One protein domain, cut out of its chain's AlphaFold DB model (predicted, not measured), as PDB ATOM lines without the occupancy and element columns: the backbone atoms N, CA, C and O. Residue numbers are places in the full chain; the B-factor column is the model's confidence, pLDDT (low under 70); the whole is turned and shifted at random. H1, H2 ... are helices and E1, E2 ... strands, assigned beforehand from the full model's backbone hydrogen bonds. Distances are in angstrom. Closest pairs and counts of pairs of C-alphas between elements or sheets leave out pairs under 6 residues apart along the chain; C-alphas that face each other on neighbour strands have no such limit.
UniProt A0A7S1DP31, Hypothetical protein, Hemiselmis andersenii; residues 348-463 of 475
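What this domain is: This is residues 348 to 463 of the 475 residues of the protein "Hypothetical protein" of Hemiselmis andersenii (UniProt A0A7S1DP31). What shape is this? A strongly twisted, curled sheet of five strands has helices H1 and H2 over one face and no named helix over the other, and the E3-E4 hairpin lengthens the whole. How is it composed? The 116 printed residues hold E1 H1 E2 E3 E4 E5 H2 along the chain, a mixed class, with the antiparallel sheet ordered E1 E5 E4 E3 E2. It is compact, radius of gyration of the C-alphas 14.6 A, yet elongated, spanning 49 by 29 by 25 A.

Where its parts are: Where are the strands? E4, residues 409 to 421, is 35.3 A long; E3, 395 to 403, 25.4 A; E5, 427 to 433, 19.7 A. E1, 348 to 351, begins at C-alpha (-31.778, 12.160, -50.166), and E2 is 384 to 387. Where are the helices? H1 is 356 to 364, 12.5 A; H2, 444 to 460, 24.1 A, ends at C-alpha (-35.603, 3.186, -36.529).

How they stand to each other: How are the strands joined? E2 to E5 form a meander, each strand the antiparallel neighbour of the one before. N 385 and O 399 of E2 and E3 are 2.8 A apart, N 398 and O 415 of E3 and E4 2.9 A, N 430 and O 418 of E5 and E4 2.8 A, and N 349 and O 429 of E1 and E5 2.9 A, within hydrogen-bond range. Where are the helices? H2 is on the sheet at a height of 9.0 A, over E5 and, only just, E4 with 3 C-alphas, and runs along the strands, at 11 degrees to E5 on the local plane. H1 is on the same face at a height of 7.7 A, over none of the strands, but only just, with 2 C-alphas on E3; the closest C-alphas of H1 and E3, Leu 363 and Val 396, are 7.1 A apart. Are their backbones whole? In H1 and H2 every O i to N i+4 pair is within hydrogen-bond range.

The domain as a whole: How far does it reach? The two C-alphas farthest apart, of Asn 406 and Gln 463, are 49.9 A apart, and the printed part has no cut. Which link is long? H1 to E2, 19 residues, is long. Where is confidence low? pLDDT is under 70 at residues 367 to 370, 372 to 378, 422 to 425, 435 to 438 and 457 to 463.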
ATOM      1  N   ARG A 348     -30.341  12.127 -50.454       83.69
ATOM      2  CA  ARG A 348     -31.778  12.160 -50.166       83.69
ATOM      3  C   ARG A 348     -32.157  10.959 -49.312       83.69
ATOM      4  O   ARG A 348     -31.933   9.824 -49.721       83.69
ATOM      5  N   LEU A 349     -32.777  11.222 -48.168       82.75
ATOM      6  CA  LEU A 349     -33.316  10.209 -47.265       82.75
ATOM      7  C   LEU A 349     -34.819  10.426 -47.146       82.75
ATOM      8  O   LEU A 349     -35.251  11.498 -46.730       82.75
ATOM      9  N   GLU A 350     -35.613   9.440 -47.555       83.19
ATOM     10  CA  GLU A 350     -37.072   9.496 -47.446       83.19
ATOM     11  C   GLU A 350     -37.540   8.785 -46.177       83.19
ATOM     12  O   GLU A 350     -37.026   7.721 -45.830       83.19
ATOM     13  N   PHE A 351     -38.521   9.374 -45.494       79.94
ATOM     14  CA  PHE A 351     -39.041   8.876 -44.225       79.94
ATOM     15  C   PHE A 351     -40.533   8.592 -44.353       79.94
ATOM     16  O   PHE A 351     -41.306   9.486 -44.702       79.94
ATOM     17  N   SER A 352     -40.935   7.357 -44.051       75.88
ATOM     18  CA  SER A 352     -42.345   6.951 -44.025       75.88
ATOM     19  C   SER A 352     -43.128   7.593 -42.885       75.88
ATOM     20  O   SER A 352     -44.314   7.871 -43.038       75.88
ATOM     21  N   ASP A 353     -42.452   7.865 -41.771       74.69
ATOM     22  CA  ASP A 353     -42.959   8.633 -40.642       74.69
ATOM     23  C   ASP A 353     -41.802   9.441 -40.033       74.69
ATOM     24  O   ASP A 353     -40.686   8.932 -39.891       74.69
ATOM     25  N   LEU A 354     -42.038  10.720 -39.738       82.00
ATOM     26  CA  LEU A 354     -41.034  11.624 -39.180       82.00
ATOM     27  C   LEU A 354     -41.703  12.682 -38.300       82.00
ATOM     28  O   LEU A 354     -42.451  13.531 -38.787       82.00
ATOM     29  N   ASP A 355     -41.347  12.687 -37.018       83.88
ATOM     30  CA  ASP A 355     -41.646  13.790 -36.106       83.88
ATOM     31  C   ASP A 355     -40.726  14.982 -36.431       83.88
ATOM     32  O   ASP A 355     -39.536  14.993 -36.094       83.88
ATOM     33  N   VAL A 356     -41.291  15.981 -37.117       81.94
ATOM     34  CA  VAL A 356     -40.578  17.183 -37.575       81.94
ATOM     35  C   VAL A 356     -40.019  17.993 -36.403       81.94
ATOM     36  O   VAL A 356     -38.908  18.512 -36.505       81.94
ATOM     37  N   ASP A 357     -40.728  18.062 -35.274       81.50
ATOM     38  CA  ASP A 357     -40.288  18.831 -34.107       81.50
ATOM     39  C   ASP A 357     -39.106  18.152 -33.413       81.50
ATOM     40  O   ASP A 357     -38.143  18.812 -33.010       81.50
ATOM     41  N   LYS A 358     -39.143  16.820 -33.290       81.88
ATOM     42  CA  LYS A 358     -38.019  16.038 -32.760       81.88
ATOM     43  C   LYS A 358     -36.805  16.117 -33.683       81.88
ATOM     44  O   LYS A 358     -35.692  16.284 -33.187       81.88
ATOM     45  N   PHE A 359     -37.017  16.043 -34.995       82.31
ATOM     46  CA  PHE A 359     -35.959  16.201 -35.991       82.31
ATOM     47  C   PHE A 359     -35.320  17.596 -35.928       82.31
ATOM     48  O   PHE A 359     -34.097  17.715 -35.879       82.31
ATOM     49  N   ASN A 360     -36.133  18.651 -35.841       81.44
ATOM     50  CA  ASN A 360     -35.636  20.019 -35.734       81.44
ATOM     51  C   ASN A 360     -34.835  20.232 -34.437       81.44
ATOM     52  O   ASN A 360     -33.748  20.802 -34.470       81.44
ATOM     53  N   ARG A 361     -35.307  19.692 -33.301       80.81
ATOM     54  CA  ARG A 361     -34.533  19.694 -32.044       80.81
ATOM     55  C   ARG A 361     -33.202  18.960 -32.191       80.81
ATOM     56  O   ARG A 361     -32.190  19.464 -31.718       80.81
ATOM     57  N   TRP A 362     -33.183  17.804 -32.854       81.19
ATOM     58  CA  TRP A 362     -31.950  17.051 -33.089       81.19
ATOM     59  C   TRP A 362     -30.923  17.854 -33.901       81.19
ATOM     60  O   TRP A 362     -29.756  17.881 -33.517       81.19
ATOM     61  N   LEU A 363     -31.353  18.585 -34.937       78.50
ATOM     62  CA  LEU A 363     -30.467  19.471 -35.700       78.50
ATOM     63  C   LEU A 363     -29.860  20.581 -34.831       78.50
ATOM     64  O   LEU A 363     -28.671  20.851 -34.941       78.50
ATOM     65  N   THR A 364     -30.636  21.182 -33.921       75.00
ATOM     66  CA  THR A 364     -30.127  22.255 -33.041       75.00
ATOM     67  C   THR A 364     -29.046  21.806 -32.050       75.00
ATOM     68  O   THR A 364     -28.303  22.642 -31.537       75.00
ATOM     69  N   VAL A 365     -28.909  20.496 -31.797       74.12
ATOM     70  CA  VAL A 365     -27.861  19.946 -30.915       74.12
ATOM     71  C   VAL A 365     -26.463  20.110 -31.521       74.12
ATOM     72  O   VAL A 365     -25.476  20.085 -30.792       74.12
ATOM     73  N   TRP A 366     -26.352  20.327 -32.835       72.25
ATOM     74  CA  TRP A 366     -25.060  20.436 -33.517       72.25
ATOM     75  C   TRP A 366     -24.301  21.730 -33.161       72.25
ATOM     76  O   TRP A 366     -23.094  21.816 -33.379       72.25
ATOM     77  N   GLY A 367     -24.979  22.701 -32.532       61.16
ATOM     78  CA  GLY A 367     -24.389  23.942 -32.022       61.16
ATOM     79  C   GLY A 367     -23.984  24.937 -33.119       61.16
ATOM     80  O   GLY A 367     -24.047  24.627 -34.301       61.16
ATOM     81  N   ASN A 368     -23.564  26.147 -32.727       61.47
ATOM     82  CA  ASN A 368     -23.096  27.221 -33.632       61.47
ATOM     83  C   ASN A 368     -21.556  27.221 -33.802       61.47
ATOM     84  O   ASN A 368     -20.934  28.273 -33.967       61.47
ATOM     85  N   GLY A 369     -20.912  26.060 -33.648       63.03
ATOM     86  CA  GLY A 369     -19.453  25.926 -33.629       63.03
ATOM     87  C   GLY A 369     -18.837  25.645 -35.001       63.03
ATOM     88  O   GLY A 369     -19.522  25.247 -35.940       63.03
ATOM     89  N   ILE A 370     -17.514  25.815 -35.100       64.50
ATOM     90  CA  ILE A 370     -16.719  25.255 -36.201       64.50
ATOM     91  C   ILE A 370     -16.401  23.803 -35.843       64.50
ATOM     92  O   ILE A 370     -15.752  23.542 -34.831       64.50
ATOM     93  N   ILE A 371     -16.852  22.872 -36.674       70.94
ATOM     94  CA  ILE A 371     -16.664  21.435 -36.493       70.94
ATOM     95  C   ILE A 371     -15.473  20.983 -37.340       70.94
ATOM     96  O   ILE A 371     -15.475  21.106 -38.564       70.94
ATOM     97  N   THR A 372     -14.446  20.458 -36.674       58.38
ATOM     98  CA  THR A 372     -13.261  19.817 -37.280       58.38
ATOM     99  C   THR A 372     -13.250  18.299 -37.047       58.38
ATOM    100  O   THR A 372     -12.720  17.542 -37.860       58.38
ATOM    101  N   SER A 373     -13.850  17.856 -35.937       59.72
ATOM    102  CA  SER A 373     -14.115  16.469 -35.538       59.72
ATOM    103  C   SER A 373     -15.117  16.460 -34.368       59.72
ATOM    104  O   SER A 373     -15.293  17.480 -33.697       59.72
ATOM    105  N   GLY A 374     -15.793  15.340 -34.100       59.00
ATOM    106  CA  GLY A 374     -16.710  15.224 -32.959       59.00
ATOM    107  C   GLY A 374     -17.411  13.867 -32.855       59.00
ATOM    108  O   GLY A 374     -17.217  12.993 -33.690       59.00
ATOM    109  N   ALA A 375     -18.262  13.685 -31.840       56.09
ATOM    110  CA  ALA A 375     -19.005  12.431 -31.636       56.09
ATOM    111  C   ALA A 375     -19.916  12.051 -32.825       56.09
ATOM    112  O   ALA A 375     -20.209  10.875 -33.013       56.09
ATOM    113  N   LEU A 376     -20.331  13.046 -33.618       59.41
ATOM    114  CA  LEU A 376     -21.163  12.898 -34.818       59.41
ATOM    115  C   LEU A 376     -20.367  12.972 -36.127       59.41
ATOM    116  O   LEU A 376     -20.932  12.725 -37.184       59.41
ATOM    117  N   PHE A 377     -19.080  13.340 -36.093       64.31
ATOM    118  CA  PHE A 377     -18.295  13.551 -37.311       64.31
ATOM    119  C   PHE A 377     -16.867  13.021 -37.144       64.31
ATOM    120  O   PHE A 377     -16.148  13.469 -36.244       64.31
ATOM    121  N   PRO A 378     -16.403  12.111 -38.016       64.81
ATOM    122  CA  PRO A 378     -15.002  11.699 -38.016       64.81
ATOM    123  C   PRO A 378     -14.078  12.901 -38.297       64.81
ATOM    124  O   PRO A 378     -14.561  13.956 -38.699       64.81
ATOM    125  N   PRO A 379     -12.752  12.788 -38.096       72.50
ATOM    126  CA  PRO A 379     -11.826  13.857 -38.460       72.50
ATOM    127  C   PRO A 379     -11.995  14.218 -39.937       72.50
ATOM    128  O   PRO A 379     -11.725  13.389 -40.808       72.50
ATOM    129  N   LEU A 380     -12.464  15.436 -40.212       73.44
ATOM    130  CA  LEU A 380     -12.727  15.870 -41.577       73.44
ATOM    131  C   LEU A 380     -11.514  16.612 -42.141       73.44
ATOM    132  O   LEU A 380     -10.879  17.398 -41.435       73.44
ATOM    133  N   PRO A 381     -11.198  16.418 -43.432       77.00
ATOM    134  CA  PRO A 381     -10.109  17.130 -44.098       77.00
ATOM    135  C   PRO A 381     -10.382  18.635 -44.246       77.00
ATOM    136  O   PRO A 381      -9.460  19.390 -44.549       77.00
ATOM    137  N   MET A 382     -11.627  19.078 -44.046       83.12
ATOM    138  CA  MET A 382     -12.021  20.482 -44.090       83.12
ATOM    139  C   MET A 382     -13.045  20.777 -42.983       83.12
ATOM    140  O   MET A 382     -14.020  20.032 -42.863       83.12
ATOM    141  N   PRO A 383     -12.851  21.839 -42.179       85.56
ATOM    142  CA  PRO A 383     -13.838  22.248 -41.190       85.56
ATOM    143  C   PRO A 383     -15.085  22.850 -41.833       85.56
ATOM    144  O   PRO A 383     -15.017  23.455 -42.907       85.56
ATOM    145  N   PHE A 384     -16.206  22.770 -41.123       87.56
ATOM    146  CA  PHE A 384     -17.427  23.487 -41.483       87.56
ATOM    147  C   PHE A 384     -18.073  24.151 -40.262       87.56
ATOM    148  O   PHE A 384     -17.908  23.692 -39.132       87.56
ATOM    149  N   ARG A 385     -18.799  25.249 -40.478       88.62
ATOM    150  CA  ARG A 385     -19.681  25.881 -39.485       88.62
ATOM    151  C   ARG A 385     -21.118  25.442 -39.746       88.62
ATOM    152  O   ARG A 385     -21.501  25.294 -40.902       88.62
ATOM    153  N   VAL A 386     -21.900  25.235 -38.691       88.56
ATOM    154  CA  VAL A 386     -23.337  24.953 -38.814       88.56
ATOM    155  C   VAL A 386     -24.104  26.261 -38.662       88.56
ATOM    156  O   VAL A 386     -24.057  26.888 -37.605       88.56
ATOM    157  N   ASP A 387     -24.805  26.657 -39.717       87.62
ATOM    158  CA  ASP A 387     -25.674  27.828 -39.750       87.62
ATOM    159  C   ASP A 387     -27.145  27.383 -39.822       87.62
ATOM    160  O   ASP A 387     -27.487  26.385 -40.461       87.62
ATOM    161  N   TYR A 388     -28.040  28.110 -39.149       86.88
ATOM    162  CA  TYR A 388     -29.465  27.771 -39.089       86.88
ATOM    163  C   TYR A 388     -30.278  28.763 -39.930       86.88
ATOM    164  O   TYR A 388     -30.252  29.965 -39.644       86.88
ATOM    165  N   PRO A 389     -31.010  28.298 -40.957       82.38
ATOM    166  CA  PRO A 389     -31.814  29.170 -41.800       82.38
ATOM    167  C   PRO A 389     -33.007  29.753 -41.030       82.38
ATOM    168  O   PRO A 389     -33.524  29.160 -40.083       82.38
ATOM    169  N   ALA A 390     -33.481  30.924 -41.466       78.31
ATOM    170  CA  ALA A 390     -34.642  31.562 -40.856       78.31
ATOM    171  C   ALA A 390     -35.928  30.718 -41.049       78.31
ATOM    172  O   ALA A 390     -36.118  30.104 -42.113       78.31
ATOM    173  N   PRO A 391     -36.853  30.723 -40.066       74.88
ATOM    174  CA  PRO A 391     -38.175  30.119 -40.219       74.88
ATOM    175  C   PRO A 391     -38.902  30.649 -41.468       74.88
ATOM    176  O   PRO A 391     -38.752  31.829 -41.797       74.88
ATOM    177  N   PRO A 392     -39.708  29.824 -42.169       74.62
ATOM    178  CA  PRO A 392     -40.206  28.491 -41.796       74.62
ATOM    179  C   PRO A 392     -39.316  27.317 -42.249       74.62
ATOM    180  O   PRO A 392     -39.771  26.174 -42.286       74.62
ATOM    181  N   THR A 393     -38.071  27.579 -42.648       79.69
ATOM    182  CA  THR A 393     -37.168  26.549 -43.175       79.69
ATOM    183  C   THR A 393     -36.752  25.572 -42.075       79.69
ATOM    184  O   THR A 393     -36.217  25.992 -41.055       79.69
ATOM    185  N   VAL A 394     -36.955  24.270 -42.290       84.38
ATOM    186  CA  VAL A 394     -36.469  23.210 -41.390       84.38
ATOM    187  C   VAL A 394     -35.217  22.587 -42.002       84.38
ATOM    188  O   VAL A 394     -35.286  21.969 -43.068       84.38
ATOM    189  N   GLY A 395     -34.062  22.775 -41.363       87.50
ATOM    190  CA  GLY A 395     -32.773  22.356 -41.907       87.50
ATOM    191  C   GLY A 395     -31.576  23.070 -41.282       87.50
ATOM    192  O   GLY A 395     -31.743  23.852 -40.351       87.50
ATOM    193  N   VAL A 396     -30.383  22.804 -41.815       89.69
ATOM    194  CA  VAL A 396     -29.117  23.467 -41.452       89.69
ATOM    195  C   VAL A 396     -28.249  23.679 -42.689       89.69
ATOM    196  O   VAL A 396     -28.376  22.944 -43.669       89.69
ATOM    197  N   ASP A 397     -27.355  24.653 -42.630       89.75
ATOM    198  CA  ASP A 397     -26.323  24.915 -43.628       89.75
ATOM    199  C   ASP A 397     -24.963  24.543 -43.062       89.75
ATOM    200  O   ASP A 397     -24.548  25.044 -42.021       89.75
ATOM    201  N   LEU A 398     -24.265  23.637 -43.744       90.38
ATOM    202  CA  LEU A 398     -22.913  23.237 -43.375       90.38
ATOM    203  C   LEU A 398     -21.932  24.047 -44.218       90.38
ATOM    204  O   LEU A 398     -21.614  23.674 -45.347       90.38
ATOM    205  N   GLN A 399     -21.506  25.191 -43.690       90.69
ATOM    206  CA  GLN A 399     -20.638  26.155 -44.358       90.69
ATOM    207  C   GLN A 399     -19.178  25.693 -44.291       90.69
ATOM    208  O   GLN A 399     -18.538  25.811 -43.246       90.69
ATOM    209  N   PHE A 400     -18.628  25.181 -45.393       89.12
ATOM    210  CA  PHE A 400     -17.245  24.701 -45.464       89.12
ATOM    211  C   PHE A 400     -16.247  25.862 -45.485       89.12
ATOM    212  O   PHE A 400     -16.413  26.848 -46.214       89.12
ATOM    213  N   LEU A 401     -15.185  25.724 -44.690       88.06
ATOM    214  CA  LEU A 401     -14.202  26.772 -44.434       88.06
ATOM    215  C   LEU A 401     -12.801  26.321 -44.858       88.06
ATOM    216  O   LEU A 401     -12.294  25.294 -44.407       88.06
ATOM    217  N   SER A 402     -12.138  27.127 -45.685       85.50
ATOM    218  CA  SER A 402     -10.704  27.000 -45.946       85.50
ATOM    219  C   SER A 402      -9.929  27.888 -44.979       85.50
ATOM    220  O   SER A 402     -10.239  29.073 -44.848       85.50
ATOM    221  N   VAL A 403      -8.919  27.330 -44.313       81.31
ATOM    222  CA  VAL A 403      -8.047  28.065 -43.390       81.31
ATOM    223  C   VAL A 403      -6.633  28.068 -43.954       81.31
ATOM    224  O   VAL A 403      -6.031  27.016 -44.166       81.31
ATOM    225  N   THR A 404      -6.095  29.254 -44.222       81.31
ATOM    226  CA  THR A 404      -4.707  29.408 -44.680       81.31
ATOM    227  C   THR A 404      -3.718  29.261 -43.523       81.31
ATOM    228  O   THR A 404      -4.073  29.442 -42.359       81.31
ATOM    229  N   VAL A 405      -2.442  29.015 -43.840       77.25
ATOM    230  CA  VAL A 405      -1.345  28.916 -42.849       77.25
ATOM    231  C   VAL A 405      -1.227  30.178 -41.979       77.25
ATOM    232  O   VAL A 405      -0.815  30.102 -40.827       77.25
ATOM    233  N   ASN A 406      -1.656  31.331 -42.501       83.19
ATOM    234  CA  ASN A 406      -1.640  32.614 -41.795       83.19
ATOM    235  C   ASN A 406      -2.923  32.874 -40.978       83.19
ATOM    236  O   ASN A 406      -3.108  33.976 -40.468       83.19
ATOM    237  N   GLY A 407      -3.832  31.898 -40.888       78.19
ATOM    238  CA  GLY A 407      -5.076  31.990 -40.117       78.19
ATOM    239  C   GLY A 407      -6.238  32.693 -40.823       78.19
ATOM    240  O   GLY A 407      -7.290  32.864 -40.216       78.19
ATOM    241  N   ALA A 408      -6.096  33.091 -42.095       83.62
ATOM    242  CA  ALA A 408      -7.223  33.647 -42.847       83.62
ATOM    243  C   ALA A 408      -8.237  32.544 -43.183       83.62
ATOM    244  O   ALA A 408      -7.845  31.500 -43.712       83.62
ATOM    245  N   VAL A 409      -9.516  32.801 -42.894       84.75
ATOM    246  CA  VAL A 409     -10.642  31.886 -43.126       84.75
ATOM    247  C   VAL A 409     -11.439  32.362 -44.337       84.75
ATOM    248  O   VAL A 409     -11.829  33.525 -44.397       84.75
ATOM    249  N   THR A 410     -11.678  31.474 -45.300       86.75
ATOM    250  CA  THR A 410     -12.492  31.746 -46.494       86.75
ATOM    251  C   THR A 410     -13.643  30.753 -46.576       86.75
ATOM    252  O   THR A 410     -13.441  29.547 -46.434       86.75
ATOM    253  N   GLU A 411     -14.847  31.258 -46.819       88.50
ATOM    254  CA  GLU A 411     -16.036  30.446 -47.066       88.50
ATOM    255  C   GLU A 411     -15.979  29.846 -48.479       88.50
ATOM    256  O   GLU A 411     -15.907  30.569 -49.469       88.50
ATOM    257  N   MET A 412     -15.986  28.515 -48.567       84.75
ATOM    258  CA  MET A 412     -15.886  27.787 -49.841       84.75
ATOM    259  C   MET A 412     -17.256  27.513 -50.470       84.75
ATOM    260  O   MET A 412     -17.348  27.319 -51.678       84.75
ATOM    261  N   GLY A 413     -18.298  27.485 -49.639       86.62
ATOM    262  CA  GLY A 413     -19.670  27.140 -49.993       86.62
ATOM    263  C   GLY A 413     -20.332  26.345 -48.868       86.62
ATOM    264  O   GLY A 413     -19.663  25.873 -47.949       86.62
ATOM    265  N   ALA A 414     -21.650  26.196 -48.942       88.62
ATOM    266  CA  ALA A 414     -22.437  25.410 -48.001       88.62
ATOM    267  C   ALA A 414     -22.978  24.116 -48.615       88.62
ATOM    268  O   ALA A 414     -23.325  24.077 -49.801       88.62
ATOM    269  N   LEU A 415     -23.120  23.089 -47.778       89.81
ATOM    270  CA  LEU A 415     -24.023  21.964 -48.004       89.81
ATOM    271  C   LEU A 415     -25.315  22.206 -47.209       89.81
ATOM    272  O   LEU A 415     -25.331  22.149 -45.983       89.81
ATOM    273  N   GLU A 416     -26.392  22.499 -47.924       90.69
ATOM    274  CA  GLU A 416     -27.712  22.814 -47.394       90.69
ATOM    275  C   GLU A 416     -28.485  21.520 -47.126       90.69
ATOM    276  O   GLU A 416     -28.887  20.812 -48.054       90.69
ATOM    277  N   LEU A 417     -28.722  21.210 -45.855       90.00
ATOM    278  CA  LEU A 417     -29.608  20.135 -45.426       90.00
ATOM    279  C   LEU A 417     -31.007  20.712 -45.223       90.00
ATOM    280  O   LEU A 417     -31.191  21.645 -44.440       90.00
ATOM    281  N   ARG A 418     -32.005  20.188 -45.933       88.69
ATOM    282  CA  ARG A 418     -33.388  20.681 -45.902       88.69
ATOM    283  C   ARG A 418     -34.375  19.542 -45.762       88.69
ATOM    284  O   ARG A 418     -34.320  18.574 -46.520       88.69
ATOM    285  N   LEU A 419     -35.319  19.690 -44.841       87.38
ATOM    286  CA  LEU A 419     -36.487  18.829 -44.791       87.38
ATOM    287  C   LEU A 419     -37.527  19.333 -45.796       87.38
ATOM    288  O   LEU A 419     -37.991  20.470 -45.722       87.38
ATOM    289  N   VAL A 420     -37.889  18.485 -46.754       84.31
ATOM    290  CA  VAL A 420     -38.873  18.782 -47.800       84.31
ATOM    291  C   VAL A 420     -40.006  17.766 -47.753       84.31
ATOM    292  O   VAL A 420     -39.815  16.630 -47.320       84.31
ATOM    293  N   LYS A 421     -41.195  18.141 -48.234       77.62
ATOM    294  CA  LYS A 421     -42.262  17.157 -48.456       77.62
ATOM    295  C   LYS A 421     -41.814  16.155 -49.519       77.62
ATOM    296  O   LYS A 421     -41.284  16.551 -50.562       77.62
ATOM    297  N   GLY A 422     -41.976  14.866 -49.234       60.28
ATOM    298  CA  GLY A 422     -41.613  13.812 -50.176       60.28
ATOM    299  C   GLY A 422     -42.616  13.686 -51.326       60.28
ATOM    300  O   GLY A 422     -43.676  14.314 -51.330       60.28
ATOM    301  N   VAL A 423     -42.236  12.912 -52.348       52.44
ATOM    302  CA  VAL A 423     -43.088  12.648 -53.522       52.44
ATOM    303  C   VAL A 423     -43.957  11.406 -53.295       52.44
ATOM    304  O   VAL A 423     -45.129  11.421 -53.660       52.44
ATOM    305  N   GLU A 424     -43.395  10.362 -52.678       52.53
ATOM    306  CA  GLU A 424     -44.095   9.114 -52.320       52.53
ATOM    307  C   GLU A 424     -44.330   8.985 -50.807       52.53
ATOM    308  O   GLU A 424     -45.369   8.485 -50.383       52.53
ATOM    309  N   GLN A 425     -43.385   9.470 -49.999       65.75
ATOM    310  CA  GLN A 425     -43.425   9.476 -48.532       65.75
ATOM    311  C   GLN A 425     -43.678  10.901 -47.994       65.75
ATOM    312  O   GLN A 425     -43.414  11.867 -48.716       65.75
ATOM    313  N   PRO A 426     -44.180  11.092 -46.756       74.00
ATOM    314  CA  PRO A 426     -44.577  12.417 -46.264       74.00
ATOM    315  C   PRO A 426     -43.414  13.416 -46.176       74.00
ATOM    316  O   PRO A 426     -43.596  14.595 -46.491       74.00
ATOM    317  N   TRP A 427     -42.209  12.953 -45.829       82.19
ATOM    318  CA  TRP A 427     -41.037  13.808 -45.627       82.19
ATOM    319  C   TRP A 427     -39.760  13.202 -46.211       82.19
ATOM    320  O   TRP A 427     -39.586  11.985 -46.254       82.19
ATOM    321  N   ALA A 428     -38.841  14.064 -46.639       84.75
ATOM    322  CA  ALA A 428     -37.494  13.684 -47.039       84.75
ATOM    323  C   ALA A 428     -36.469  14.713 -46.555       84.75
ATOM    324  O   ALA A 428     -36.694  15.916 -46.693       84.75
ATOM    325  N   LEU A 429     -35.331  14.251 -46.035       86.88
ATOM    326  CA  LEU A 429     -34.156  15.094 -45.825       86.88
ATOM    327  C   LEU A 429     -33.333  15.100 -47.106       86.88
ATOM    328  O   LEU A 429     -33.004  14.047 -47.652       86.88
ATOM    329  N   VAL A 430     -32.998  16.290 -47.572       87.00
ATOM    330  CA  VAL A 430     -32.269  16.500 -48.812       87.00
ATOM    331  C   VAL A 430     -31.038  17.346 -48.535       87.00
ATOM    332  O   VAL A 430     -31.156  18.419 -47.952       87.00
ATOM    333  N   ALA A 431     -29.878  16.874 -48.982       88.38
ATOM    334  CA  ALA A 431     -28.632  17.625 -48.977       88.38
ATOM    335  C   ALA A 431     -28.361  18.188 -50.374       88.38
ATOM    336  O   ALA A 431     -28.329  17.424 -51.339       88.38
ATOM    337  N   LYS A 432     -28.147  19.499 -50.497       87.44
ATOM    338  CA  LYS A 432     -27.777  20.167 -51.757       87.44
ATOM    339  C   LYS A 432     -26.592  21.084 -51.541       87.44
ATOM    340  O   LYS A 432     -26.522  21.772 -50.533       87.44
ATOM    341  N   ARG A 433     -25.675  21.147 -52.501       86.25
ATOM    342  CA  ARG A 433     -24.623  22.169 -52.474       86.25
ATOM    343  C   ARG A 433     -25.218  23.518 -52.868       86.25
ATOM    344  O   ARG A 433     -25.917  23.622 -53.879       86.25
ATOM    345  N   SER A 434     -24.937  24.536 -52.067       78.88
ATOM    346  CA  SER A 434     -25.309  25.924 -52.350       78.88
ATOM    347  C   SER A 434     -24.688  26.413 -53.665       78.88
ATOM    348  O   SER A 434     -23.679  25.887 -54.147       78.88
ATOM    349  N   ASN A 435     -25.313  27.426 -54.271       64.69
ATOM    350  CA  ASN A 435     -24.811  28.135 -55.457       64.69
ATOM    351  C   ASN A 435     -24.490  27.255 -56.685       64.69
ATOM    352  O   ASN A 435     -23.736  27.673 -57.563       64.69
ATOM    353  N   GLY A 436     -25.077  26.055 -56.780       53.47
ATOM    354  CA  GLY A 436     -24.892  25.165 -57.933       53.47
ATOM    355  C   GLY A 436     -23.469  24.619 -58.066       53.47
ATOM    356  O   GLY A 436     -23.036  24.310 -59.174       53.47
ATOM    357  N   GLN A 437     -22.735  24.535 -56.954       65.75
ATOM    358  CA  GLN A 437     -21.383  23.995 -56.926       65.75
ATOM    359  C   GLN A 437     -21.377  22.514 -57.349       65.75
ATOM    360  O   GLN A 437     -22.025  21.679 -56.720       65.75
ATOM    361  N   GLU A 438     -20.620  22.182 -58.402       61.75
ATOM    362  CA  GLU A 438     -20.673  20.836 -58.990       61.75
ATOM    363  C   GLU A 438     -19.817  19.797 -58.252       61.75
ATOM    364  O   GLU A 438     -20.217  18.634 -58.159       61.75
ATOM    365  N   ASN A 439     -18.672  20.210 -57.703       71.62
ATOM    366  CA  ASN A 439     -17.713  19.311 -57.057       71.62
ATOM    367  C   ASN A 439     -17.976  19.172 -55.547       71.62
ATOM    368  O   ASN A 439     -18.250  20.189 -54.897       71.62
ATOM    369  N   PRO A 440     -17.838  17.953 -54.985       81.62
ATOM    370  CA  PRO A 440     -17.941  17.730 -53.548       81.62
ATOM    371  C   PRO A 440     -16.845  18.458 -52.773       81.62
ATOM    372  O   PRO A 440     -15.709  18.575 -53.244       81.62
ATOM    373  N   PHE A 441     -17.167  18.900 -51.558       85.69
ATOM    374  CA  PHE A 441     -16.151  19.382 -50.627       85.69
ATOM    375  C   PHE A 441     -15.278  18.215 -50.137       85.69
ATOM    376  O   PHE A 441     -15.762  17.082 -50.011       85.69
ATOM    377  N   PRO A 442     -13.992  18.445 -49.818       83.69
ATOM    378  CA  PRO A 442     -13.180  17.437 -49.151       83.69
ATOM    379  C   PRO A 442     -13.863  16.957 -47.864       83.69
ATOM    380  O   PRO A 442     -14.163  17.757 -46.982       83.69
ATOM    381  N   GLY A 443     -14.099  15.647 -47.751       80.19
ATOM    382  CA  GLY A 443     -14.783  15.044 -46.598       80.19
ATOM    383  C   GLY A 443     -16.314  15.059 -46.661       80.19
ATOM    384  O   GLY A 443     -16.944  14.492 -45.774       80.19
ATOM    385  N   GLU A 444     -16.923  15.640 -47.701       86.50
ATOM    386  CA  GLU A 444     -18.385  15.692 -47.856       86.50
ATOM    387  C   GLU A 444     -19.014  14.294 -47.868       86.50
ATOM    388  O   GLU A 444     -19.988  14.051 -47.166       86.50
ATOM    389  N   GLU A 445     -18.446  13.357 -48.632       82.69
ATOM    390  CA  GLU A 445     -18.969  11.989 -48.734       82.69
ATOM    391  C   GLU A 445     -18.961  11.275 -47.375       82.69
ATOM    392  O   GLU A 445     -19.950  10.662 -46.983       82.69
ATOM    393  N   GLN A 446     -17.874  11.429 -46.618       80.81
ATOM    394  CA  GLN A 446     -17.737  10.861 -45.280       80.81
ATOM    395  C   GLN A 446     -18.762  11.457 -44.305       80.81
ATOM    396  O   GLN A 446     -19.363  10.729 -43.517       80.81
ATOM    397  N   LEU A 447     -18.989  12.771 -44.388       83.88
ATOM    398  CA  LEU A 447     -20.008  13.462 -43.605       83.88
ATOM    399  C   LEU A 447     -21.421  12.974 -43.954       83.88
ATOM    400  O   LEU A 447     -22.224  12.733 -43.057       83.88
ATOM    401  N   LEU A 448     -21.725  12.798 -45.241       85.56
ATOM    402  CA  LEU A 448     -23.037  12.341 -45.705       85.56
ATOM    403  C   LEU A 448     -23.322  10.883 -45.330       85.56
ATOM    404  O   LEU A 448     -24.447  10.576 -44.940       85.56
ATOM    405  N   MET A 449     -22.320  10.001 -45.405       80.31
ATOM    406  CA  MET A 449     -22.441   8.614 -44.941       80.31
ATOM    407  C   MET A 449     -22.730   8.555 -43.436       80.31
ATOM    408  O   MET A 449     -23.668   7.881 -43.016       80.31
ATOM    409  N   GLN A 450     -21.984   9.316 -42.630       80.50
ATOM    410  CA  GLN A 450     -22.197   9.375 -41.183       80.50
ATOM    411  C   GLN A 450     -23.584   9.938 -40.833       80.50
ATOM    412  O   GLN A 450     -24.295   9.378 -40.003       80.50
ATOM    413  N   LEU A 451     -24.007  10.998 -41.530       81.25
ATOM    414  CA  LEU A 451     -25.342  11.575 -41.395       81.25
ATOM    415  C   LEU A 451     -26.444  10.549 -41.693       81.25
ATOM    416  O   LEU A 451     -27.440  10.477 -40.971       81.25
ATOM    417  N   GLN A 452     -26.277   9.760 -42.753       82.50
ATOM    418  CA  GLN A 452     -27.217   8.706 -43.115       82.50
ATOM    419  C   GLN A 452     -27.319   7.633 -42.023       82.50
ATOM    420  O   GLN A 452     -28.435   7.258 -41.651       82.50
ATOM    421  N   ASP A 453     -26.190   7.188 -41.477       79.88
ATOM    422  CA  ASP A 453     -26.150   6.190 -40.405       79.88
ATOM    423  C   ASP A 453     -26.792   6.703 -39.107       79.88
ATOM    424  O   ASP A 453     -27.600   6.001 -38.483       79.88
ATOM    425  N   ASP A 454     -26.494   7.941 -38.708       77.25
ATOM    426  CA  ASP A 454     -27.061   8.543 -37.499       77.25
ATOM    427  C   ASP A 454     -28.575   8.744 -37.627       77.25
ATOM    428  O   ASP A 454     -29.332   8.439 -36.701       77.25
ATOM    429  N   LEU A 455     -29.052   9.167 -38.798       75.56
ATOM    430  CA  LEU A 455     -30.483   9.315 -39.059       75.56
ATOM    431  C   LEU A 455     -31.214   7.983 -39.121       75.56
ATOM    432  O   LEU A 455     -32.341   7.888 -38.626       75.56
ATOM    433  N   TYR A 456     -30.583   6.943 -39.666       70.12
ATOM    434  CA  TYR A 456     -31.138   5.597 -39.613       70.12
ATOM    435  C   TYR A 456     -31.352   5.159 -38.159       70.12
ATOM    436  O   TYR A 456     -32.433   4.680 -37.817       70.12
ATOM    437  N   ARG A 457     -30.383   5.409 -37.266       67.12
ATOM    438  CA  ARG A 457     -30.498   5.099 -35.828       67.12
ATOM    439  C   ARG A 457     -31.586   5.910 -35.124       67.12
ATOM    440  O   ARG A 457     -32.298   5.360 -34.289       67.12
ATOM    441  N   VAL A 458     -31.740   7.196 -35.441       64.19
ATOM    442  CA  VAL A 458     -32.749   8.068 -34.808       64.19
ATOM    443  C   VAL A 458     -34.173   7.714 -35.254       64.19
ATOM    444  O   VAL A 458     -35.104   7.769 -34.448       64.19
ATOM    445  N   THR A 459     -34.350   7.318 -36.517       63.59
ATOM    446  CA  THR A 459     -35.669   7.020 -37.096       63.59
ATOM    447  C   THR A 459     -36.124   5.580 -36.857       63.59
ATOM    448  O   THR A 459     -37.292   5.373 -36.540       63.59
ATOM    449  N   THR A 460     -35.235   4.582 -36.867       54.66
ATOM    450  CA  THR A 460     -35.603   3.186 -36.529       54.66
ATOM    451  C   THR A 460     -35.817   2.959 -35.032       54.66
ATOM    452  O   THR A 460     -36.768   2.275 -34.651       54.66
ATOM    453  N   ASN A 461     -35.038   3.608 -34.158       44.81
ATOM    454  CA  ASN A 461     -35.277   3.537 -32.711       44.81
ATOM    455  C   ASN A 461     -36.570   4.247 -32.277       44.81
ATOM    456  O   ASN A 461     -37.027   4.040 -31.153       44.81
ATOM    457  N   SER A 462     -37.198   5.043 -33.153       40.66
ATOM    458  CA  SER A 462     -38.515   5.629 -32.877       40.66
ATOM    459  C   SER A 462     -39.657   4.605 -32.929       40.66
ATOM    460  O   SER A 462     -40.661   4.803 -32.251       40.66
ATOM    461  N   GLN A 463     -39.486   3.472 -33.629       39.47
ATOM    462  CA  GLN A 463     -40.466   2.375 -33.616       39.47
ATOM    463  C   GLN A 463     -40.310   1.420 -32.424       39.47
ATOM    464  O   GLN A 463     -41.238   0.671 -32.129       39.47
TER     465      GLN A 463